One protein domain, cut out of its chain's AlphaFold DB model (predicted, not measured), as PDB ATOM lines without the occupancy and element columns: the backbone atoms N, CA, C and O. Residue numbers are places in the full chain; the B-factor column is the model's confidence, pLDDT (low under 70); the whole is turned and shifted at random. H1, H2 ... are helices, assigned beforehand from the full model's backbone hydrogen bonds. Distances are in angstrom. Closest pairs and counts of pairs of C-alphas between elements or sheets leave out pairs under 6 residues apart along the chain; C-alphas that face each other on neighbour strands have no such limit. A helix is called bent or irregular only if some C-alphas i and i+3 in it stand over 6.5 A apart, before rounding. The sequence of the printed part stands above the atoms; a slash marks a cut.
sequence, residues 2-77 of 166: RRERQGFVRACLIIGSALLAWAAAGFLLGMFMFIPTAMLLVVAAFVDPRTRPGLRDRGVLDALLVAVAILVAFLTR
ATOM      1  N   ARG A   2     136.746 103.459  91.027       54.09
ATOM      2  CA  ARG A   2     135.287 103.188  90.816       54.09
ATOM      3  C   ARG A   2     134.940 101.720  90.488       54.09
ATOM      4  O   ARG A   2     133.937 101.216  90.985       54.09
ATOM      5  N   ARG A   3     135.771 101.027  89.694       58.66
ATOM      6  CA  ARG A   3     135.570  99.606  89.322       58.66
ATOM      7  C   ARG A   3     135.794  98.632  90.490       58.66
ATOM      8  O   ARG A   3     135.043  97.674  90.622       58.66
ATOM      9  N   GLU A   4     136.753  98.907  91.375       59.50
ATOM     10  CA  GLU A   4     136.998  98.091  92.582       59.50
ATOM     11  C   GLU A   4     135.817  98.157  93.558       59.50
ATOM     12  O   GLU A   4     135.395  97.137  94.096       59.50
ATOM     13  N   ARG A   5     135.212  99.344  93.715       62.84
ATOM     14  CA  ARG A   5     134.039  99.541  94.580       62.84
ATOM     15  C   ARG A   5     132.825  98.733  94.103       62.84
ATOM     16  O   ARG A   5     132.106  98.173  94.921       62.84
ATOM     17  N   GLN A   6     132.621  98.630  92.789       72.12
ATOM     18  CA  GLN A   6     131.548  97.813  92.208       72.12
ATOM     19  C   GLN A   6     131.786  96.308  92.398       72.12
ATOM     20  O   GLN A   6     130.831  95.571  92.637       72.12
ATOM     21  N   GLY A   7     133.043  95.854  92.335       75.19
ATOM     22  CA  GLY A   7     133.406  94.461  92.616       75.19
ATOM     23  C   GLY A   7     133.130  94.065  94.067       75.19
ATOM     24  O   GLY A   7     132.510  93.034  94.313       75.19
ATOM     25  N   PHE A   8     133.499  94.926  95.019       79.12
ATOM     26  CA  PHE A   8     133.246  94.700  96.443       79.12
ATOM     27  C   PHE A   8     131.746  94.647  96.773       79.12
ATOM     28  O   PHE A   8     131.298  93.730  97.454       79.12
ATOM     29  N   VAL A   9     130.948  95.574  96.227       80.25
ATOM     30  CA  VAL A   9     129.487  95.583  96.435       80.25
ATOM     31  C   VAL A   9     128.839  94.309  95.891       80.25
ATOM     32  O   VAL A   9     127.994  93.722  96.561       80.25
ATOM     33  N   ARG A  10     129.261  93.835  94.711       77.75
ATOM     34  CA  ARG A  10     128.767  92.569  94.146       77.75
ATOM     35  C   ARG A  10     129.172  91.367  94.995       77.75
ATOM     36  O   ARG A  10     128.337  90.505  95.232       77.75
ATOM     37  N   ALA A  11     130.409  91.326  95.488       85.25
ATOM     38  CA  ALA A  11     130.867  90.256  96.368       85.25
ATOM     39  C   ALA A  11     130.083  90.230  97.691       85.25
ATOM     40  O   ALA A  11     129.614  89.169  98.091       85.25
ATOM     41  N   CYS A  12     129.858  91.386  98.326       84.56
ATOM     42  CA  CYS A  12     129.015  91.489  99.519       84.56
ATOM     43  C   CYS A  12     127.571  91.056  99.257       84.56
ATOM     44  O   CYS A  12     126.995  90.370 100.094       84.56
ATOM     45  N   LEU A  13     126.995  91.408  98.106       88.31
ATOM     46  CA  LEU A  13     125.648  90.968  97.731       88.31
ATOM     47  C   LEU A  13     125.572  89.452  97.550       88.31
ATOM     48  O   LEU A  13     124.672  88.815  98.087       88.31
ATOM     49  N   ILE A  14     126.535  88.865  96.838       90.25
ATOM     50  CA  ILE A  14     126.574  87.421  96.589       90.25
ATOM     51  C   ILE A  14     126.776  86.671  97.905       90.25
ATOM     52  O   ILE A  14     125.968  85.813  98.249       90.25
ATOM     53  N   ILE A  15     127.798  87.029  98.683       90.38
ATOM     54  CA  ILE A  15     128.095  86.372  99.961       90.38
ATOM     55  C   ILE A  15     126.947  86.589 100.954       90.38
ATOM     56  O   ILE A  15     126.535  85.648 101.624       90.38
ATOM     57  N   GLY A  16     126.392  87.801 101.006       85.88
ATOM     58  CA  GLY A  16     125.237  88.132 101.835       85.88
ATOM     59  C   GLY A  16     124.013  87.292 101.480       85.88
ATOM     60  O   GLY A  16     123.410  86.701 102.367       85.88
ATOM     61  N   SER A  17     123.688  87.164 100.191       87.81
ATOM     62  CA  SER A  17     122.573  86.328  99.726       87.81
ATOM     63  C   SER A  17     122.789  84.840 100.016       87.81
ATOM     64  O   SER A  17     121.861  84.165 100.455       87.81
ATOM     65  N   ALA A  18     124.016  84.340  99.847       87.88
ATOM     66  CA  ALA A  18     124.359  82.952 100.127       87.88
ATOM     67  C   ALA A  18     124.249  82.643 101.626       87.88
ATOM     68  O   ALA A  18     123.629  81.651 102.003       87.88
ATOM     69  N   LEU A  19     124.782  83.520 102.485       88.38
ATOM     70  CA  LEU A  19     124.640  83.414 103.938       88.38
ATOM     71  C   LEU A  19     123.179  83.516 104.374       88.38
ATOM     72  O   LEU A  19     122.763  82.769 105.253       88.38
ATOM     73  N   LEU A  20     122.393  84.397 103.751       86.00
ATOM     74  CA  LEU A  20     120.975  84.556 104.062       86.00
ATOM     75  C   LEU A  20     120.175  83.299 103.699       86.00
ATOM     76  O   LEU A  20     119.391  82.817 104.513       86.00
ATOM     77  N   ALA A  21     120.413  82.728 102.515       87.50
ATOM     78  CA  ALA A  21     119.800  81.469 102.103       87.50
ATOM     79  C   ALA A  21     120.197  80.318 103.042       87.50
ATOM     80  O   ALA A  21     119.352  79.513 103.436       87.50
ATOM     81  N   TRP A  22     121.466  80.274 103.458       87.44
ATOM     82  CA  TRP A  22     121.961  79.262 104.389       87.44
ATOM     83  C   TRP A  22     121.363  79.412 105.791       87.44
ATOM     84  O   TRP A  22     120.980  78.423 106.413       87.44
ATOM     85  N   ALA A  23     121.226  80.648 106.275       79.69
ATOM     86  CA  ALA A  23     120.572  80.954 107.540       79.69
ATOM     87  C   ALA A  23     119.089  80.564 107.511       79.69
ATOM     88  O   ALA A  23     118.604  79.960 108.464       79.69
ATOM     89  N   ALA A  24     118.386  80.835 106.408       85.94
ATOM     90  CA  ALA A  24     116.995  80.427 106.226       85.94
ATOM     91  C   ALA A  24     116.843  78.897 106.225       85.94
ATOM     92  O   ALA A  24     115.962  78.362 106.900       85.94
ATOM     93  N   ALA A  25     117.731  78.179 105.532       84.19
ATOM     94  CA  ALA A  25     117.746  76.719 105.540       84.19
ATOM     95  C   ALA A  25     118.018  76.157 106.946       84.19
ATOM     96  O   ALA A  25     117.305  75.263 107.403       84.19
ATOM     97  N   GLY A  26     119.002  76.712 107.661       82.56
ATOM     98  CA  GLY A  26     119.311  76.335 109.042       82.56
ATOM     99  C   GLY A  26     118.164  76.632 110.009       82.56
ATOM    100  O   GLY A  26     117.874  75.813 110.877       82.56
ATOM    101  N   PHE A  27     117.468  77.756 109.826       80.94
ATOM    102  CA  PHE A  27     116.279  78.102 110.600       80.94
ATOM    103  C   PHE A  27     115.153  77.091 110.372       80.94
ATOM    104  O   PHE A  27     114.607  76.574 111.340       80.94
ATOM    105  N   LEU A  28     114.847  76.749 109.118       80.88
ATOM    106  CA  LEU A  28     113.819  75.757 108.791       80.88
ATOM    107  C   LEU A  28     114.154  74.377 109.362       80.88
ATOM    108  O   LEU A  28     113.306  73.750 109.998       80.88
ATOM    109  N   LEU A  29     115.396  73.923 109.180       82.31
ATOM    110  CA  LEU A  29     115.859  72.635 109.692       82.31
ATOM    111  C   LEU A  29     115.834  72.602 111.228       82.31
ATOM    112  O   LEU A  29     115.337  71.651 111.830       82.31
ATOM    113  N   GLY A  30     116.332  73.667 111.863       78.31
ATOM    114  CA  GLY A  30     116.339  73.830 113.311       78.31
ATOM    115  C   GLY A  30     114.927  73.862 113.874       78.31
ATOM    116  O   GLY A  30     114.635  73.146 114.822       78.31
ATOM    117  N   MET A  31     114.017  74.603 113.248       75.12
ATOM    118  CA  MET A  31     112.617  74.666 113.649       75.12
ATOM    119  C   MET A  31     111.947  73.287 113.538       75.12
ATOM    120  O   MET A  31     111.252  72.867 114.462       75.12
ATOM    121  N   PHE A  32     112.225  72.532 112.471       82.12
ATOM    122  CA  PHE A  32     111.652  71.200 112.262       82.12
ATOM    123  C   PHE A  32     112.183  70.140 113.237       82.12
ATOM    124  O   PHE A  32     111.436  69.243 113.609       82.12
ATOM    125  N   MET A  33     113.442  70.226 113.681       79.81
ATOM    126  CA  MET A  33     113.984  69.310 114.698       79.81
ATOM    127  C   MET A  33     113.655  69.753 116.128       79.81
ATOM    128  O   MET A  33     113.375  68.928 117.000       79.81
ATOM    129  N   PHE A  34     113.691  71.058 116.387       76.31
ATOM    130  CA  PHE A  34     113.575  71.608 117.732       76.31
ATOM    131  C   PHE A  34     112.129  71.623 118.223       76.31
ATOM    132  O   PHE A  34     111.894  71.259 119.370       76.31
ATOM    133  N   ILE A  35     111.152  71.952 117.367       75.19
ATOM    134  CA  ILE A  35     109.728  71.942 117.741       75.19
ATOM    135  C   ILE A  35     109.260  70.569 118.250       75.19
ATOM    136  O   ILE A  35     108.739  70.520 119.365       75.19
ATOM    137  N   PRO A  36     109.436  69.445 117.525       73.25
ATOM    138  CA  PRO A  36     108.976  68.148 118.014       73.25
ATOM    139  C   PRO A  36     109.739  67.707 119.263       73.25
ATOM    140  O   PRO A  36     109.141  67.114 120.155       73.25
ATOM    141  N   THR A  37     111.027  68.046 119.382       76.75
ATOM    142  CA  THR A  37     111.817  67.736 120.584       76.75
ATOM    143  C   THR A  37     111.328  68.532 121.794       76.75
ATOM    144  O   THR A  37     111.131  67.965 122.865       76.75
ATOM    145  N   ALA A  38     111.065  69.830 121.631       77.56
ATOM    146  CA  ALA A  38     110.486  70.677 122.668       77.56
ATOM    147  C   ALA A  38     109.086  70.190 123.061       77.56
ATOM    148  O   ALA A  38     108.781  70.096 124.247       77.56
ATOM    149  N   MET A  39     108.260  69.803 122.086       78.06
ATOM    150  CA  MET A  39     106.934  69.246 122.340       78.06
ATOM    151  C   MET A  39     107.021  67.922 123.111       78.06
ATOM    152  O   MET A  39     106.300  67.740 124.089       78.06
ATOM    153  N   LEU A  40     107.948  67.034 122.738       80.06
ATOM    154  CA  LEU A  40     108.219  65.791 123.462       80.06
ATOM    155  C   LEU A  40     108.715  66.050 124.888       80.06
ATOM    156  O   LEU A  40     108.273  65.361 125.800       80.06
ATOM    157  N   LEU A  41     109.581  67.044 125.102       76.94
ATOM    158  CA  LEU A  41     110.063  67.423 126.435       76.94
ATOM    159  C   LEU A  41     108.940  67.981 127.315       76.94
ATOM    160  O   LEU A  41     108.843  67.619 128.486       76.94
ATOM    161  N   VAL A  42     108.062  68.812 126.748       73.75
ATOM    162  CA  VAL A  42     106.873  69.318 127.443       73.75
ATOM    163  C   VAL A  42     105.955  68.155 127.815       73.75
ATOM    164  O   VAL A  42     105.596  68.017 128.979       73.75
ATOM    165  N   VAL A  43     105.626  67.268 126.872       75.94
ATOM    166  CA  VAL A  43     104.784  66.089 127.142       75.94
ATOM    167  C   VAL A  43     105.425  65.184 128.198       75.94
ATOM    168  O   VAL A  43     104.745  64.773 129.135       75.94
ATOM    169  N   ALA A  44     106.731  64.920 128.106       73.12
ATOM    170  CA  ALA A  44     107.461  64.112 129.080       73.12
ATOM    171  C   ALA A  44     107.385  64.699 130.500       73.12
ATOM    172  O   ALA A  44     107.175  63.947 131.449       73.12
ATOM    173  N   ALA A  45     107.467  66.027 130.643       65.38
ATOM    174  CA  ALA A  45     107.329  66.710 131.930       65.38
ATOM    175  C   ALA A  45     105.926  66.574 132.558       65.38
ATOM    176  O   ALA A  45     105.782  66.696 133.774       65.38
ATOM    177  N   PHE A  46     104.889  66.306 131.756       65.06
ATOM    178  CA  PHE A  46     103.513  66.119 132.238       65.06
ATOM    179  C   PHE A  46     103.086  64.648 132.369       65.06
ATOM    180  O   PHE A  46     102.118  64.363 133.078       65.06
ATOM    181  N   VAL A  47     103.776  63.714 131.708       69.75
ATOM    182  CA  VAL A  47     103.435  62.280 131.713       69.75
ATOM    183  C   VAL A  47     103.897  61.568 132.986       69.75
ATOM    184  O   VAL A  47     103.214  60.646 133.431       69.75
ATOM    185  N   ASP A  48     105.006  61.978 133.603       61.47
ATOM    186  CA  ASP A  48     105.506  61.323 134.813       61.47
ATOM    187  C   ASP A  48     104.880  61.937 136.092       61.47
ATOM    188  O   ASP A  48     105.146  63.085 136.460       61.47
ATOM    189  N   PRO A  49     104.025  61.192 136.820       57.38
ATOM    190  CA  PRO A  49     103.345  61.701 138.007       57.38
ATOM    191  C   PRO A  49     104.292  61.987 139.185       57.38
ATOM    192  O   PRO A  49     103.872  62.667 140.122       57.38
ATOM    193  N   ARG A  50     105.545  61.496 139.158       61.09
ATOM    194  CA  ARG A  50     106.557  61.732 140.208       61.09
ATOM    195  C   ARG A  50     107.377  63.003 140.003       61.09
ATOM    196  O   ARG A  50     107.939  63.507 140.971       61.09
ATOM    197  N   THR A  51     107.433  63.516 138.779       55.75
ATOM    198  CA  THR A  51     108.177  64.726 138.393       55.75
ATOM    199  C   THR A  51     107.256  65.898 138.081       55.75
ATOM    200  O   THR A  51     107.714  66.894 137.528       55.75
ATOM    201  N   ARG A  52     105.976  65.822 138.487       55.66
ATOM    202  CA  ARG A  52     105.052  66.958 138.417       55.66
ATOM    203  C   ARG A  52     105.740  68.179 139.033       55.66
ATOM    204  O   ARG A  52     105.993  68.145 140.242       55.66
ATOM    205  N   PRO A  53     106.034  69.227 138.245       54.44
ATOM    206  CA  PRO A  53     106.599  70.448 138.785       54.44
ATOM    207  C   PRO A  53     105.625  70.957 139.842       54.44
ATOM    208  O   PRO A  53     104.482  71.320 139.549       54.44
ATOM    209  N   GLY A  54     106.027  70.891 141.111       57.06
ATOM    210  CA  GLY A  54     105.257  71.506 142.182       57.06
ATOM    211  C   GLY A  54     105.153  73.009 141.917       57.06
ATOM    212  O   GLY A  54     105.936  73.559 141.146       57.06
ATOM    213  N   LEU A  55     104.252  73.712 142.612       53.25
ATOM    214  CA  LEU A  55     104.076  75.178 142.520       53.25
ATOM    215  C   LEU A  55     105.373  76.024 142.650       53.25
ATOM    216  O   LEU A  55     105.328  77.241 142.477       53.25
ATOM    217  N   ARG A  56     106.514  75.403 142.976       55.09
ATOM    218  CA  ARG A  56     107.853  75.995 142.995       55.09
ATOM    219  C   ARG A  56     108.456  76.258 141.607       55.09
ATOM    220  O   ARG A  56     109.238  77.195 141.507       55.09
ATOM    221  N   ASP A  57     108.053  75.554 140.549       56.59
ATOM    222  CA  ASP A  57     108.628  75.711 139.196       56.59
ATOM    223  C   ASP A  57     107.833  76.694 138.314       56.59
ATOM    224  O   ASP A  57     107.616  76.475 137.122       56.59
ATOM    225  N   ARG A  58     107.403  77.826 138.891       56.34
ATOM    226  CA  ARG A  58     106.753  78.927 138.145       56.34
ATOM    227  C   ARG A  58     107.596  79.440 136.968       56.34
ATOM    228  O   ARG A  58     107.033  79.888 135.976       56.34
ATOM    229  N   GLY A  59     108.922  79.305 137.039       57.44
ATOM    230  CA  GLY A  59     109.839  79.810 136.015       57.44
ATOM    231  C   GLY A  59     109.676  79.173 134.630       57.44
ATOM    232  O   GLY A  59     109.904  79.846 133.630       57.44
ATOM    233  N   VAL A  60     109.244  77.908 134.544       62.00
ATOM    234  CA  VAL A  60     109.033  77.238 133.243       62.00
ATOM    235  C   VAL A  60     107.765  77.755 132.563       62.00
ATOM    236  O   VAL A  60     107.749  77.971 131.351       62.00
ATOM    237  N   LEU A  61     106.716  78.003 133.350       63.72
ATOM    238  CA  LEU A  61     105.461  78.556 132.853       63.72
ATOM    239  C   LEU A  61     105.639  80.015 132.401       63.72
ATOM    240  O   LEU A  61     105.151  80.389 131.336       63.72
ATOM    241  N   ASP A  62     106.396  80.805 133.166       63.41
ATOM    242  CA  ASP A  62     106.707  82.196 132.825       63.41
ATOM    243  C   ASP A  62     107.559  82.292 131.552       63.41
ATOM    244  O   ASP A  62     107.270  83.107 130.678       63.41
ATOM    245  N   ALA A  63     108.563  81.423 131.384       67.94
ATOM    246  CA  ALA A  63     109.379  81.396 130.168       67.94
ATOM    247  C   ALA A  63     108.548  81.065 128.915       67.94
ATOM    248  O   ALA A  63     108.748  81.669 127.858       67.94
ATOM    249  N   LEU A  64     107.583  80.145 129.038       71.94
ATOM    250  CA  LEU A  64     106.665  79.805 127.951       71.94
ATOM    251  C   LEU A  64     105.746  80.987 127.604       71.94
ATOM    252  O   LEU A  64     105.579  81.313 126.429       71.94
ATOM    253  N   LEU A  65     105.194  81.660 128.617       75.50
ATOM    254  CA  LEU A  65     104.357  82.849 128.439       75.50
ATOM    255  C   LEU A  65     105.120  83.990 127.759       75.50
ATOM    256  O   LEU A  65     104.586  84.615 126.845       75.50
ATOM    257  N   VAL A  66     106.376  84.224 128.146       78.25
ATOM    258  CA  VAL A  66     107.233  85.240 127.520       78.25
ATOM    259  C   VAL A  66     107.512  84.898 126.055       78.25
ATOM    260  O   VAL A  66     107.390  85.770 125.196       78.25
ATOM    261  N   ALA A  67     107.827  83.639 125.739       74.81
ATOM    262  CA  ALA A  67     108.064  83.215 124.359       74.81
ATOM    263  C   ALA A  67     106.817  83.397 123.474       74.81
ATOM    264  O   ALA A  67     106.920  83.906 122.355       74.81
ATOM    265  N   VAL A  68     105.636  83.048 123.992       79.44
ATOM    266  CA  VAL A  68     104.359  83.256 123.295       79.44
ATOM    267  C   VAL A  68     104.065  84.747 123.122       79.44
ATOM    268  O   VAL A  68     103.692  85.164 122.030       79.44
ATOM    269  N   ALA A  69     104.287  85.566 124.151       77.81
ATOM    270  CA  ALA A  69     104.073  87.009 124.075       77.81
ATOM    271  C   ALA A  69     104.983  87.679 123.032       77.81
ATOM    272  O   ALA A  69     104.514  88.522 122.270       77.81
ATOM    273  N   ILE A  70     106.257  87.277 122.947       82.06
ATOM    274  CA  ILE A  70     107.195  87.778 121.929       82.06
ATOM    275  C   ILE A  70     106.732  87.377 120.526       82.06
ATOM    276  O   ILE A  70     106.726  88.216 119.627       82.06
ATOM    277  N   LEU A  71     106.316  86.122 120.336       79.25
ATOM    278  CA  LEU A  71     105.826  85.640 119.045       79.25
ATOM    279  C   LEU A  71     104.573  86.404 118.601       79.25
ATOM    280  O   LEU A  71     104.511  86.865 117.464       79.25
ATOM    281  N   VAL A  72     103.603  86.575 119.502       82.31
ATOM    282  CA  VAL A  72     102.382  87.343 119.229       82.31
ATOM    283  C   VAL A  72     102.738  88.785 118.890       82.31
ATOM    284  O   VAL A  72     102.318  89.259 117.846       82.31
ATOM    285  N   ALA A  73     103.581  89.449 119.685       81.00
ATOM    286  CA  ALA A  73     104.007  90.821 119.418       81.00
ATOM    287  C   ALA A  73     104.713  90.979 118.060       81.00
ATOM    288  O   ALA A  73     104.590  92.021 117.418       81.00
ATOM    289  N   PHE A  74     105.443  89.954 117.611       76.62
ATOM    290  CA  PHE A  74     106.098  89.958 116.306       76.62
ATOM    291  C   PHE A  74     105.100  89.764 115.156       76.62
ATOM    292  O   PHE A  74     105.202  90.447 114.141       76.62
ATOM    293  N   LEU A  75     104.119  88.871 115.324       77.56
ATOM    294  CA  LEU A  75     103.083  88.585 114.325       77.56
ATOM    295  C   LEU A  75     102.029  89.690 114.221       77.56
ATOM    296  O   LEU A  75     101.516  89.943 113.137       77.56
ATOM    297  N   THR A  76     101.702  90.354 115.330       77.81
ATOM    298  CA  THR A  76     100.710  91.437 115.374       77.81
ATOM    299  C   THR A  76     101.331  92.808 115.170       77.81
ATOM    300  O   THR A  76     100.657  93.813 115.385       77.81
ATOM    301  N   ARG A  77     102.620  92.885 114.819       68.50
ATOM    302  CA  ARG A  77     103.256  94.167 114.540       68.50
ATOM    303  C   ARG A  77     102.573  94.763 113.305       68.50
ATOM    304  O   ARG A  77     102.696  94.171 112.231       68.50
TER     305      ARG A  77
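Overview. This is residues 2 to 77 of the 166 residues of an uncharacterized protein of Streptomyces sp. CB02058 (UniProt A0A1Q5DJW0). A very long helix, H1, makes the length of this hook-like model, and a shorter helix, H2, folds back from its far end, with an open gap between the two. The printed part has 76 residues with two named helices, H1 then H2, and no named strand; the class is all helix. It is extended, a rod spanning 69 by 26 by 20 A, with a radius of gyration of the C-alphas of 21.2 A.

Arrangement. Start with H1, residues 2 to 47, which has a kink of 25 degrees near residue 33. It is neither bent nor irregular, but only just: C-alphas 33 and 36 are 6.1 A apart. H2, residues 58 to 75, is apart from H1. In H2 every O i to N i+4 pair is within hydrogen-bond range, in H1 41 of 42.

Along the chain. Find C-alpha 2 at (135.287, 103.188, 90.816); from there H1 runs 66.0 A to C-alpha 47 at (103.435, 62.280, 131.713). H2 runs 26.0 A, ending at C-alpha 75 at (103.083, 88.585, 114.325).

Size, cuts and confidence. The C-alphas of Arg 2 and Arg 50 are farthest apart, 70.6 A. The printed part has no cut, and the H1 to H2 link is short, 10 residues. Look for pLDDT under 70 at residues 2 to 5, 45 to 63 and 77.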